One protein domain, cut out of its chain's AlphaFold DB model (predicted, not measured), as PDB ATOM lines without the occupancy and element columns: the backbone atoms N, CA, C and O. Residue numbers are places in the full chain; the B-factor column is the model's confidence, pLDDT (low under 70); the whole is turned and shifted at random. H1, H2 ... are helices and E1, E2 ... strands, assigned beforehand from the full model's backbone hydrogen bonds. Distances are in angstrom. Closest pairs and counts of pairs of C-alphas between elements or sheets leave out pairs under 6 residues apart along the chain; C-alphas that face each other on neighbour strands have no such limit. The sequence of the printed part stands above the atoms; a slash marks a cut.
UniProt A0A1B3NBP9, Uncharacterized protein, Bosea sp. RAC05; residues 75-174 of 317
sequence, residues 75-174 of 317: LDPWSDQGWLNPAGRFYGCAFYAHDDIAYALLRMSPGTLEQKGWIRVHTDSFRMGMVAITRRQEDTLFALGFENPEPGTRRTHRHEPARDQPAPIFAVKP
ATOM      1  N   LEU A  75     230.727 152.820 200.498       84.44
ATOM      2  CA  LEU A  75     230.602 152.752 199.040       84.44
ATOM      3  C   LEU A  75     229.667 153.850 198.515       84.44
ATOM      4  O   LEU A  75     228.452 153.758 198.661       84.44
ATOM      5  N   ASP A  76     230.238 154.844 197.840       85.12
ATOM      6  CA  ASP A  76     229.506 155.917 197.165       85.12
ATOM      7  C   ASP A  76     229.761 155.867 195.647       85.12
ATOM      8  O   ASP A  76     230.832 156.275 195.187       85.12
ATOM      9  N   PRO A  77     228.790 155.389 194.846       84.62
ATOM     10  CA  PRO A  77     228.925 155.314 193.394       84.62
ATOM     11  C   PRO A  77     229.099 156.669 192.691       84.62
ATOM     12  O   PRO A  77     229.534 156.686 191.543       84.62
ATOM     13  N   TRP A  78     228.752 157.783 193.344       86.38
ATOM     14  CA  TRP A  78     228.920 159.144 192.817       86.38
ATOM     15  C   TRP A  78     230.160 159.840 193.366       86.38
ATOM     16  O   TRP A  78     230.358 161.023 193.109       86.38
ATOM     17  N   SER A  79     230.985 159.138 194.139       86.62
ATOM     18  CA  SER A  79     232.233 159.716 194.608       86.62
ATOM     19  C   SER A  79     233.224 159.897 193.462       86.62
ATOM     20  O   SER A  79     233.187 159.210 192.442       86.62
ATOM     21  N   ASP A  80     234.143 160.826 193.672       85.19
ATOM     22  CA  ASP A  80     235.249 161.134 192.786       85.19
ATOM     23  C   ASP A  80     236.591 160.580 193.289       85.19
ATOM     24  O   ASP A  80     237.636 160.788 192.675       85.19
ATOM     25  N   GLN A  81     236.562 159.858 194.405       88.19
ATOM     26  CA  GLN A  81     237.712 159.264 195.069       88.19
ATOM     27  C   GLN A  81     237.358 157.854 195.548       88.19
ATOM     28  O   GLN A  81     236.203 157.567 195.848       88.19
ATOM     29  N   GLY A  82     238.326 156.942 195.573       90.62
ATOM     30  CA  GLY A  82     238.090 155.548 195.939       90.62
ATOM     31  C   GLY A  82     239.142 154.597 195.387       90.62
ATOM     32  O   GLY A  82     240.307 154.961 195.224       90.62
ATOM     33  N   TRP A  83     238.732 153.369 195.087       92.50
ATOM     34  CA  TRP A  83     239.604 152.329 194.540       92.50
ATOM     35  C   TRP A  83     239.181 151.905 193.142       92.50
ATOM     36  O   TRP A  83     238.034 151.541 192.908       92.50
ATOM     37  N   LEU A  84     240.127 151.873 192.215       92.25
ATOM     38  CA  LEU A  84     239.929 151.454 190.837       92.25
ATOM     39  C   LEU A  84     240.674 150.143 190.576       92.25
ATOM     40  O   LEU A  84     241.901 150.073 190.654       92.25
ATOM     41  N   ASN A  85     239.933 149.087 190.257       91.06
ATOM     42  CA  ASN A  85     240.516 147.766 190.042       91.06
ATOM     43  C   ASN A  85     241.067 147.583 188.610       91.06
ATOM     44  O   ASN A  85     240.694 148.338 187.710       91.06
ATOM     45  N   PRO A  86     241.872 146.533 188.347       85.88
ATOM     46  CA  PRO A  86     242.407 146.245 187.007       85.88
ATOM     47  C   PRO A  86     241.360 146.031 185.904       85.88
ATOM     48  O   PRO A  86     241.672 146.097 184.720       85.88
ATOM     49  N   ALA A  87     240.107 145.749 186.264       82.50
ATOM     50  CA  ALA A  87     239.021 145.573 185.305       82.50
ATOM     51  C   ALA A  87     238.313 146.890 184.938       82.50
ATOM     52  O   ALA A  87     237.372 146.838 184.145       82.50
ATOM     53  N   GLY A  88     238.737 148.030 185.498       81.94
ATOM     54  CA  GLY A  88     238.103 149.338 185.304       81.94
ATOM     55  C   GLY A  88     236.865 149.570 186.176       81.94
ATOM     56  O   GLY A  88     236.036 150.408 185.852       81.94
ATOM     57  N   ARG A  89     236.679 148.800 187.256       87.69
ATOM     58  CA  ARG A  89     235.574 149.019 188.202       87.69
ATOM     59  C   ARG A  89     236.015 149.920 189.342       87.69
ATOM     60  O   ARG A  89     237.046 149.656 189.967       87.69
ATOM     61  N   PHE A  90     235.195 150.918 189.635       90.06
ATOM     62  CA  PHE A  90     235.469 151.940 190.631       90.06
ATOM     63  C   PHE A  90     234.623 151.753 191.892       90.06
ATOM     64  O   PHE A  90     233.397 151.749 191.847       90.06
ATOM     65  N   TYR A  91     235.291 151.609 193.026       90.69
ATOM     66  CA  TYR A  91     234.720 151.527 194.361       90.69
ATOM     67  C   TYR A  91     234.879 152.903 195.005       90.69
ATOM     68  O   TYR A  91     235.882 153.160 195.675       90.69
ATOM     69  N   GLY A  92     233.936 153.800 194.719       87.25
ATOM     70  CA  GLY A  92     233.965 155.167 195.232       87.25
ATOM     71  C   GLY A  92     233.751 155.209 196.743       87.25
ATOM     72  O   GLY A  92     232.997 154.400 197.278       87.25
ATOM     73  N   CYS A  93     234.418 156.133 197.430       85.00
ATOM     74  CA  CYS A  93     234.290 156.329 198.870       85.00
ATOM     75  C   CYS A  93     233.962 157.756 199.269       85.00
ATOM     76  O   CYS A  93     234.422 158.709 198.641       85.00
ATOM     77  N   ALA A  94     233.259 157.913 200.387       72.12
ATOM     78  CA  ALA A  94     233.196 159.194 201.073       72.12
ATOM     79  C   ALA A  94     234.544 159.511 201.757       72.12
ATOM     80  O   ALA A  94     235.182 158.634 202.332       72.12
ATOM     81  N   PHE A  95     234.965 160.773 201.636       61.16
ATOM     82  CA  PHE A  95     236.104 161.461 202.267       61.16
ATOM     83  C   PHE A  95     237.024 160.621 203.190       61.16
ATOM     84  O   PHE A  95     236.649 160.264 204.305       61.16
ATOM     85  N   TYR A  96     238.263 160.370 202.739       62.81
ATOM     86  CA  TYR A  96     239.346 159.653 203.447       62.81
ATOM     87  C   TYR A  96     239.093 158.185 203.842       62.81
ATOM     88  O   TYR A  96     239.939 157.590 204.507       62.81
ATOM     89  N   ALA A  97     237.999 157.560 203.400       72.81
ATOM     90  CA  ALA A  97     237.688 156.175 203.756       72.81
ATOM     91  C   ALA A  97     238.301 155.110 202.821       72.81
ATOM     92  O   ALA A  97     237.839 153.968 202.778       72.81
ATOM     93  N   HIS A  98     239.337 155.448 202.044       80.12
ATOM     94  CA  HIS A  98     239.990 154.510 201.118       80.12
ATOM     95  C   HIS A  98     240.510 153.264 201.829       80.12
ATOM     96  O   HIS A  98     240.327 152.148 201.343       80.12
ATOM     97  N   ASP A  99     241.156 153.453 202.973       82.25
ATOM     98  CA  ASP A  99     241.733 152.357 203.742       82.25
ATOM     99  C   ASP A  99     240.618 151.491 204.343       82.25
ATOM    100  O   ASP A  99     240.690 150.265 204.280       82.25
ATOM    101  N   ASP A 100     239.536 152.113 204.813       78.69
ATOM    102  CA  ASP A 100     238.363 151.401 205.321       78.69
ATOM    103  C   ASP A 100     237.671 150.585 204.213       78.69
ATOM    104  O   ASP A 100     237.306 149.437 204.450       78.69
ATOM    105  N   ILE A 101     237.561 151.093 202.974       78.56
ATOM    106  CA  ILE A 101     237.115 150.278 201.824       78.56
ATOM    107  C   ILE A 101     238.055 149.092 201.604       78.56
ATOM    108  O   ILE A 101     237.593 147.965 201.394       78.56
ATOM    109  N   ALA A 102     239.366 149.332 201.624       79.88
ATOM    110  CA  ALA A 102     240.356 148.293 201.379       79.88
ATOM    111  C   ALA A 102     240.213 147.148 202.395       79.88
ATOM    112  O   ALA A 102     240.129 145.979 202.008       79.88
ATOM    113  N   TYR A 103     240.084 147.478 203.679       79.44
ATOM    114  CA  TYR A 103     239.955 146.489 204.744       79.44
ATOM    115  C   TYR A 103     238.557 145.872 204.838       79.44
ATOM    116  O   TYR A 103     238.449 144.649 204.894       79.44
ATOM    117  N   ALA A 104     237.490 146.672 204.819       78.62
ATOM    118  CA  ALA A 104     236.135 146.190 205.087       78.62
ATOM    119  C   ALA A 104     235.460 145.559 203.856       78.62
ATOM    120  O   ALA A 104     234.715 144.590 203.990       78.62
ATOM    121  N   LEU A 105     235.730 146.066 202.645       82.69
ATOM    122  CA  LEU A 105     235.110 145.561 201.409       82.69
ATOM    123  C   LEU A 105     236.030 144.637 200.612       82.69
ATOM    124  O   LEU A 105     235.570 143.629 200.075       82.69
ATOM    125  N   LEU A 106     237.315 144.985 200.505       83.19
ATOM    126  CA  LEU A 106     238.269 144.272 199.645       83.19
ATOM    127  C   LEU A 106     239.147 143.272 200.410       83.19
ATOM    128  O   LEU A 106     239.832 142.469 199.776       83.19
ATOM    129  N   ARG A 107     239.096 143.295 201.750       81.56
ATOM    130  CA  ARG A 107     239.844 142.414 202.664       81.56
ATOM    131  C   ARG A 107     241.354 142.421 202.412       81.56
ATOM    132  O   ARG A 107     242.014 141.389 202.494       81.56
ATOM    133  N   MET A 108     241.912 143.577 202.058       77.88
ATOM    134  CA  MET A 108     243.338 143.733 201.771       77.88
ATOM    135  C   MET A 108     243.846 145.081 202.265       77.88
ATOM    136  O   MET A 108     243.117 146.066 202.265       77.88
ATOM    137  N   SER A 109     245.125 145.143 202.635       78.62
ATOM    138  CA  SER A 109     245.760 146.430 202.922       78.62
ATOM    139  C   SER A 109     245.887 147.288 201.650       78.62
ATOM    140  O   SER A 109     246.035 146.730 200.552       78.62
ATOM    141  N   PRO A 110     245.926 148.629 201.772       79.88
ATOM    142  CA  PRO A 110     246.175 149.525 200.643       79.88
ATOM    143  C   PRO A 110     247.436 149.166 199.846       79.88
ATOM    144  O   PRO A 110     247.398 149.088 198.619       79.88
ATOM    145  N   GLY A 111     248.546 148.870 200.533       79.12
ATOM    146  CA  GLY A 111     249.801 148.494 199.877       79.12
ATOM    147  C   GLY A 111     249.687 147.188 199.085       79.12
ATOM    148  O   GLY A 111     250.228 147.077 197.986       79.12
ATOM    149  N   THR A 112     248.933 146.213 199.600       79.56
ATOM    150  CA  THR A 112     248.657 144.957 198.887       79.56
ATOM    151  C   THR A 112     247.818 145.189 197.630       79.56
ATOM    152  O   THR A 112     248.088 144.576 196.600       79.56
ATOM    153  N   LEU A 113     246.811 146.066 197.688       80.19
ATOM    154  CA  LEU A 113     245.987 146.404 196.526       80.19
ATOM    155  C   LEU A 113     246.816 147.090 195.433       80.19
ATOM    156  O   LEU A 113     246.758 146.678 194.273       80.19
ATOM    157  N   GLU A 114     247.646 148.065 195.803       86.62
ATOM    158  CA  GLU A 114     248.544 148.771 194.878       86.62
ATOM    159  C   GLU A 114     249.522 147.818 194.178       86.62
ATOM    160  O   GLU A 114     249.706 147.890 192.962       86.62
ATOM    161  N   GLN A 115     250.101 146.865 194.915       83.94
ATOM    162  CA  GLN A 115     250.962 145.819 194.349       83.94
ATOM    163  C   GLN A 115     250.212 144.873 193.402       83.94
ATOM    164  O   GLN A 115     250.814 144.307 192.491       83.94
ATOM    165  N   LYS A 116     248.898 144.713 193.584       84.31
ATOM    166  CA  LYS A 116     248.018 143.930 192.701       84.31
ATOM    167  C   LYS A 116     247.478 144.739 191.515       84.31
ATOM    168  O   LYS A 116     246.577 144.267 190.823       84.31
ATOM    169  N   GLY A 117     248.001 145.944 191.281       85.69
ATOM    170  CA  GLY A 117     247.613 146.799 190.159       85.69
ATOM    171  C   GLY A 117     246.298 147.549 190.360       85.69
ATOM    172  O   GLY A 117     245.721 148.039 189.391       85.69
ATOM    173  N   TRP A 118     245.798 147.641 191.594       91.88
ATOM    174  CA  TRP A 118     244.718 148.570 191.906       91.88
ATOM    175  C   TRP A 118     245.262 149.993 192.002       91.88
ATOM    176  O   TRP A 118     246.404 150.215 192.407       91.88
ATOM    177  N   ILE A 119     244.415 150.955 191.655       90.81
ATOM    178  CA  ILE A 119     244.722 152.380 191.705       90.81
ATOM    179  C   ILE A 119     243.882 153.002 192.813       90.81
ATOM    180  O   ILE A 119     242.658 152.865 192.834       90.81
ATOM    181  N   ARG A 120     244.540 153.691 193.736       90.94
ATOM    182  CA  ARG A 120     243.896 154.490 194.773       90.94
ATOM    183  C   ARG A 120     243.695 155.899 194.236       90.94
ATOM    184  O   ARG A 120     244.664 156.605 193.989       90.94
ATOM    185  N   VAL A 121     242.450 156.293 194.018       89.00
ATOM    186  CA  VAL A 121     242.081 157.586 193.432       89.00
ATOM    187  C   VAL A 121     241.719 158.557 194.548       89.00
ATOM    188  O   VAL A 121     240.802 158.294 195.319       89.00
ATOM    189  N   HIS A 122     242.415 159.682 194.622       85.12
ATOM    190  CA  HIS A 122     242.114 160.815 195.491       85.12
ATOM    191  C   HIS A 122     241.366 161.904 194.702       85.12
ATOM    192  O   HIS A 122     241.215 161.811 193.483       85.12
ATOM    193  N   THR A 123     240.898 162.944 195.395       79.25
ATOM    194  CA  THR A 123     240.155 164.060 194.780       79.25
ATOM    195  C   THR A 123     240.931 164.730 193.643       79.25
ATOM    196  O   THR A 123     240.352 165.101 192.625       79.25
ATOM    197  N   ASP A 124     242.245 164.880 193.798       81.12
ATOM    198  CA  ASP A 124     243.101 165.639 192.886       81.12
ATOM    199  C   ASP A 124     244.198 164.799 192.227       81.12
ATOM    200  O   ASP A 124     244.935 165.302 191.388       81.12
ATOM    201  N   SER A 125     244.352 163.538 192.609       85.31
ATOM    202  CA  SER A 125     245.507 162.717 192.254       85.31
ATOM    203  C   SER A 125     245.155 161.237 192.346       85.31
ATOM    204  O   SER A 125     244.055 160.862 192.752       85.31
ATOM    205  N   PHE A 126     246.075 160.358 191.966       86.12
ATOM    206  CA  PHE A 126     245.940 158.931 192.232       86.12
ATOM    207  C   PHE A 126     247.298 158.300 192.537       86.12
ATOM    208  O   PHE A 126     248.352 158.823 192.174       86.12
ATOM    209  N   ARG A 127     247.264 157.154 193.215       82.69
ATOM    210  CA  ARG A 127     248.427 156.372 193.625       82.69
ATOM    211  C   ARG A 127     248.294 154.931 193.152       82.69
ATOM    212  O   ARG A 127     247.204 154.365 193.116       82.69
ATOM    213  N   MET A 128     249.424 154.336 192.800       81.81
ATOM    214  CA  MET A 128     249.511 152.980 192.274       81.81
ATOM    215  C   MET A 128     250.861 152.351 192.625       81.81
ATOM    216  O   MET A 128     251.818 153.054 192.955       81.81
ATOM    217  N   GLY A 129     250.935 151.022 192.552       76.62
ATOM    218  CA  GLY A 129     252.206 150.301 192.615       76.62
ATOM    219  C   GLY A 129     252.989 150.395 191.300       76.62
ATOM    220  O   GLY A 129     252.583 151.070 190.359       76.62
ATOM    221  N   MET A 130     254.091 149.651 191.194       77.56
ATOM    222  CA  MET A 130     254.931 149.587 189.981       77.56
ATOM    223  C   MET A 130     254.318 148.737 188.844       77.56
ATOM    224  O   MET A 130     255.039 148.152 188.039       77.56
ATOM    225  N   VAL A 131     252.991 148.616 188.795       78.56
ATOM    226  CA  VAL A 131     252.257 147.803 187.813       78.56
ATOM    227  C   VAL A 131     251.673 148.724 186.751       78.56
ATOM    228  O   VAL A 131     251.098 149.745 187.097       78.56
ATOM    229  N   ALA A 132     251.790 148.376 185.469       80.19
ATOM    230  CA  ALA A 132     251.245 149.196 184.386       80.19
ATOM    231  C   ALA A 132     249.715 149.359 184.484       80.19
ATOM    232  O   ALA A 132     248.998 148.403 184.792       80.19
ATOM    233  N   ILE A 133     249.222 150.563 184.174       86.19
ATOM    234  CA  ILE A 133     247.787 150.857 184.089       86.19
ATOM    235  C   ILE A 133     247.189 150.095 182.902       86.19
ATOM    236  O   ILE A 133     247.755 150.060 181.809       86.19
ATOM    237  N   THR A 134     246.030 149.473 183.108       87.50
ATOM    238  CA  THR A 134     245.277 148.848 182.015       87.50
ATOM    239  C   THR A 134     244.440 149.879 181.260       87.50
ATOM    240  O   THR A 134     243.948 150.839 181.844       87.50
ATOM    241  N   ARG A 135     244.140 149.614 179.984       85.44
ATOM    242  CA  ARG A 135     243.263 150.479 179.175       85.44
ATOM    243  C   ARG A 135     241.908 150.774 179.836       85.44
ATOM    244  O   ARG A 135     241.416 151.887 179.767       85.44
ATOM    245  N   ARG A 136     241.310 149.798 180.529       87.12
ATOM    246  CA  ARG A 136     240.020 150.005 181.218       87.12
ATOM    247  C   ARG A 136     240.137 150.936 182.423       87.12
ATOM    248  O   ARG A 136     239.195 151.660 182.737       87.12
ATOM    249  N   GLN A 137     241.263 150.877 183.129       89.19
ATOM    250  CA  GLN A 137     241.539 151.805 184.220       89.19
ATOM    251  C   GLN A 137     241.771 153.211 183.678       89.19
ATOM    252  O   GLN A 137     241.212 154.156 184.213       89.19
ATOM    253  N   GLU A 138     242.526 153.327 182.592       89.38
ATOM    254  CA  GLU A 138     242.744 154.581 181.879       89.38
ATOM    255  C   GLU A 138     241.415 155.211 181.417       89.38
ATOM    256  O   GLU A 138     241.132 156.350 181.780       89.38
ATOM    257  N   ASP A 139     240.534 154.444 180.760       86.38
ATOM    258  CA  ASP A 139     239.182 154.887 180.375       86.38
ATOM    259  C   ASP A 139     238.381 155.411 181.584       86.38
ATOM    260  O   ASP A 139     237.652 156.402 181.495       86.38
ATOM    261  N   THR A 140     238.528 154.759 182.742       88.50
ATOM    262  CA  THR A 140     237.848 155.163 183.980       88.50
ATOM    263  C   THR A 140     238.456 156.430 184.579       88.50
ATOM    264  O   THR A 140     237.720 157.284 185.061       88.50
ATOM    265  N   LEU A 141     239.780 156.592 184.534       88.25
ATOM    266  CA  LEU A 141     240.457 157.807 184.992       88.25
ATOM    267  C   LEU A 141     240.080 159.009 184.115       88.25
ATOM    268  O   LEU A 141     239.777 160.071 184.655       88.25
ATOM    269  N   PHE A 142     239.986 158.836 182.794       86.81
ATOM    270  CA  PHE A 142     239.442 159.869 181.907       86.81
ATOM    271  C   PHE A 142     238.013 160.250 182.293       86.81
ATOM    272  O   PHE A 142     237.695 161.432 182.414       86.81
ATOM    273  N   ALA A 143     237.160 159.256 182.549       85.44
ATOM    274  CA  ALA A 143     235.781 159.495 182.964       85.44
ATOM    275  C   ALA A 143     235.666 160.160 184.350       85.44
ATOM    276  O   ALA A 143     234.663 160.810 184.622       85.44
ATOM    277  N   LEU A 144     236.689 160.023 185.200       85.12
ATOM    278  CA  LEU A 144     236.826 160.717 186.484       85.12
ATOM    279  C   LEU A 144     237.505 162.097 186.358       85.12
ATOM    280  O   LEU A 144     237.753 162.744 187.372       85.12
ATOM    281  N   GLY A 145     237.822 162.556 185.142       86.94
ATOM    282  CA  GLY A 145     238.349 163.898 184.878       86.94
ATOM    283  C   GLY A 145     239.877 164.024 184.838       86.94
ATOM    284  O   GLY A 145     240.390 165.141 184.910       86.94
ATOM    285  N   PHE A 146     240.629 162.924 184.737       85.75
ATOM    286  CA  PHE A 146     242.083 162.980 184.527       85.75
ATOM    287  C   PHE A 146     242.405 163.105 183.033       85.75
ATOM    288  O   PHE A 146     242.131 162.186 182.275       85.75
ATOM    289  N   GLU A 147     243.010 164.216 182.608       81.19
ATOM    290  CA  GLU A 147     243.272 164.510 181.183       81.19
ATOM    291  C   GLU A 147     244.451 163.737 180.579       81.19
ATOM    292  O   GLU A 147     244.507 163.557 179.364       81.19
ATOM    293  N   ASN A 148     245.402 163.293 181.405       79.38
ATOM    294  CA  ASN A 148     246.523 162.455 180.976       79.38
ATOM    295  C   ASN A 148     246.992 161.557 182.136       79.38
ATOM    296  O   ASN A 148     247.870 161.967 182.898       79.38
ATOM    297  N   PRO A 149     246.373 160.387 182.357       73.38
ATOM    298  CA  PRO A 149     246.589 159.562 183.544       73.38
ATOM    299  C   PRO A 149     247.964 158.867 183.550       73.38
ATOM    300  O   PRO A 149     248.078 157.657 183.371       73.38
ATOM    301  N   GLU A 150     249.012 159.636 183.832       73.19
ATOM    302  CA  GLU A 150     250.349 159.161 184.180       73.19
ATOM    303  C   GLU A 150     250.576 159.237 185.701       73.19
ATOM    304  O   GLU A 150     249.912 160.017 186.396       73.19
ATOM    305  N   PRO A 151     251.503 158.436 186.265       60.16
ATOM    306  CA  PRO A 151     251.841 158.520 187.681       60.16
ATOM    307  C   PRO A 151     252.227 159.951 188.084       60.16
ATOM    308  O   PRO A 151     253.187 160.515 187.567       60.16
ATOM    309  N   GLY A 152     251.486 160.528 189.033       61.56
ATOM    310  CA  GLY A 152     251.704 161.899 189.507       61.56
ATOM    311  C   GLY A 152     250.889 162.974 188.782       61.56
ATOM    312  O   GLY A 152     250.920 164.128 189.214       61.56
ATOM    313  N   THR A 153     250.119 162.625 187.746       69.69
ATOM    314  CA  THR A 153     249.189 163.572 187.125       69.69
ATOM    315  C   THR A 153     248.117 164.000 188.117       69.69
ATOM    316  O   THR A 153     247.471 163.179 188.776       69.69
ATOM    317  N   ARG A 154     247.899 165.315 188.186       74.50
ATOM    318  CA  ARG A 154     246.804 165.902 188.946       74.50
ATOM    319  C   ARG A 154     245.552 166.033 188.095       74.50
ATOM    320  O   ARG A 154     245.617 166.287 186.894       74.50
ATOM    321  N   ARG A 155     244.402 165.900 188.740       76.69
ATOM    322  CA  ARG A 155     243.115 166.257 188.160       76.69
ATOM    323  C   ARG A 155     243.053 167.772 187.994       76.69
ATOM    324  O   ARG A 155     243.445 168.511 188.895       76.69
ATOM    325  N   THR A 156     242.553 168.242 186.856       66.75
ATOM    326  CA  THR A 156     242.511 169.681 186.552       66.75
ATOM    327  C   THR A 156     241.453 170.432 187.362       66.75
ATOM    328  O   THR A 156     241.587 171.631 187.589       66.75
ATOM    329  N   HIS A 157     240.422 169.737 187.841       65.81
ATOM    330  CA  HIS A 157     239.348 170.283 188.668       65.81
ATOM    331  C   HIS A 157     238.688 169.172 189.494       65.81
ATOM    332  O   HIS A 157     238.755 167.998 189.132       65.81
ATOM    333  N   ARG A 158     238.023 169.526 190.603       66.69
ATOM    334  CA  ARG A 158     237.187 168.573 191.351       66.69
ATOM    335  C   ARG A 158     236.066 168.089 190.428       66.69
ATOM    336  O   ARG A 158     235.318 168.907 189.897       66.69
ATOM    337  N   HIS A 159     235.984 166.780 190.224       69.69
ATOM    338  CA  HIS A 159     235.049 166.163 189.288       69.69
ATOM    339  C   HIS A 159     234.067 165.308 190.076       69.69
ATOM    340  O   HIS A 159     234.321 164.133 190.290       69.69
ATOM    341  N   GLU A 160     232.960 165.890 190.525       70.06
ATOM    342  CA  GLU A 160     231.902 165.128 191.189       70.06
ATOM    343  C   GLU A 160     230.779 164.822 190.195       70.06
ATOM    344  O   GLU A 160     230.149 165.757 189.687       70.06
ATOM    345  N   PRO A 161     230.508 163.535 189.904       70.62
ATOM    346  CA  PRO A 161     229.321 163.136 189.168       70.62
ATOM    347  C   PRO A 161     228.061 163.757 189.774       70.62
ATOM    348  O   PRO A 161     227.836 163.704 190.985       70.62
ATOM    349  N   ALA A 162     227.211 164.323 188.919       77.88
ATOM    350  CA  ALA A 162     225.965 164.926 189.362       77.88
ATOM    351  C   ALA A 162     225.066 163.851 190.005       77.88
ATOM    352  O   ALA A 162     224.742 162.832 189.390       77.88
ATOM    353  N   ARG A 163     224.698 164.050 191.277       82.75
ATOM    354  CA  ARG A 163     223.938 163.060 192.068       82.75
ATOM    355  C   ARG A 163     222.487 162.892 191.612       82.75
ATOM    356  O   ARG A 163     221.845 161.915 191.982       82.75
ATOM    357  N   ASP A 164     221.978 163.830 190.823       83.94
ATOM    358  CA  ASP A 164     220.669 163.766 190.171       83.94
ATOM    359  C   ASP A 164     220.664 162.863 188.923       83.94
ATOM    360  O   ASP A 164     219.599 162.552 188.388       83.94
ATOM    361  N   GLN A 165     221.834 162.400 188.476       80.12
ATOM    362  CA  GLN A 165     221.981 161.484 187.351       80.12
ATOM    363  C   GLN A 165     222.214 160.040 187.815       80.12
ATOM    364  O   GLN A 165     222.687 159.799 188.933       80.12
ATOM    365  N   PRO A 166     221.923 159.040 186.957       81.44
ATOM    366  CA  PRO A 166     222.287 157.660 187.240       81.44
ATOM    367  C   PRO A 166     223.779 157.542 187.555       81.44
ATOM    368  O   PRO A 166     224.612 158.075 186.825       81.44
ATOM    369  N   ALA A 167     224.117 156.794 188.609       83.12
ATOM    370  CA  ALA A 167     225.513 156.561 188.964       83.12
ATOM    371  C   ALA A 167     226.317 156.015 187.763       83.12
ATOM    372  O   ALA A 167     225.781 155.155 187.039       83.12
ATOM    373  N   PRO A 168     227.582 156.447 187.588       84.56
ATOM    374  CA  PRO A 168     228.414 156.072 186.451       84.56
ATOM    375  C   PRO A 168     228.479 154.559 186.212       84.56
ATOM    376  O   PRO A 168     228.451 153.759 187.146       84.56
ATOM    377  N   ILE A 169     228.593 154.150 184.945       85.56
ATOM    378  CA  ILE A 169     228.582 152.728 184.542       85.56
ATOM    379  C   ILE A 169     229.772 151.957 185.132       85.56
ATOM    380  O   ILE A 169     229.659 150.771 185.440       85.56
ATOM    381  N   PHE A 170     230.910 152.629 185.298       84.12
ATOM    382  CA  PHE A 170     232.120 152.050 185.879       84.12
ATOM    383  C   PHE A 170     232.057 151.942 187.413       84.12
ATOM    384  O   PHE A 170     232.856 151.209 188.003       84.12
ATOM    385  N   ALA A 171     231.127 152.647 188.067       87.19
ATOM    386  CA  ALA A 171     230.994 152.640 189.515       87.19
ATOM    387  C   ALA A 171     230.348 151.337 190.003       87.19
ATOM    388  O   ALA A 171     229.329 150.872 189.485       87.19
ATOM    389  N   VAL A 172     230.944 150.745 191.033       84.81
ATOM    390  CA  VAL A 172     230.387 149.593 191.734       84.81
ATOM    391  C   VAL A 172     229.210 150.067 192.568       84.81
ATOM    392  O   VAL A 172     229.325 151.009 193.347       84.81
ATOM    393  N   LYS A 173     228.077 149.387 192.403       82.44
ATOM    394  CA  LYS A 173     226.841 149.649 193.136       82.44
ATOM    395  C   LYS A 173     226.577 148.466 194.070       82.44
ATOM    396  O   LYS A 173     226.684 147.328 193.600       82.44
ATOM    397  N   PRO A 174     226.261 148.701 195.353       70.81
ATOM    398  CA  PRO A 174     225.758 147.633 196.204       70.81
ATOM    399  C   PRO A 174     224.392 147.160 195.684       70.81
ATOM    400  O   PRO A 174     223.665 147.937 195.056       70.81
TER     401      PRO A 174
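What this domain is: This is residues 75 to 174 of the 317 residues of an uncharacterized protein of Bosea sp. RAC05 (UniProt A0A1B3NBP9). With little regular structure, the core is a small antiparallel sheet, E2 E1 E3 E4; H1 and H2 cover one face of it, H3 only grazes the sheet with its residues 136 to 141, and residues 144 to 174 run round the outside with no named element. Of 100 residues printed, 34 are in named elements, class mixed: E1 E2 H1 H2 E3 E4 H3. It is compact, radius of gyration of the C-alphas 12.2 A, spans 35 by 30 by 22 A.

Where its parts are: E1 is residues 82 to 84, from C-alpha 82 at (238.090, 155.548, 195.939); E2 90 to 92; E3 119 to 121; E4 126 to 128. H1 is 98 to 104, H2 110 to 115, H3 135 to 143, ending at C-alpha 143, (235.781, 159.495, 182.964).

How they stand to each other: Within hydrogen-bond range are N 82 and O 121 (E1, E3), 2.8 A; N 83 and O 91 (hairpin E1 E2), 2.9 A; N 120 and O 127 (hairpin E3 E4), 2.8 A; and every helix's O i to N i+4 pairs. H1 touches H2, closest C-alphas Ala 102 and Pro 110, 6.0 A.

The domain as a whole: The printed part has no cut. Residues 95 to 96, 151 to 153 and 156 to 159 have pLDDT under 70.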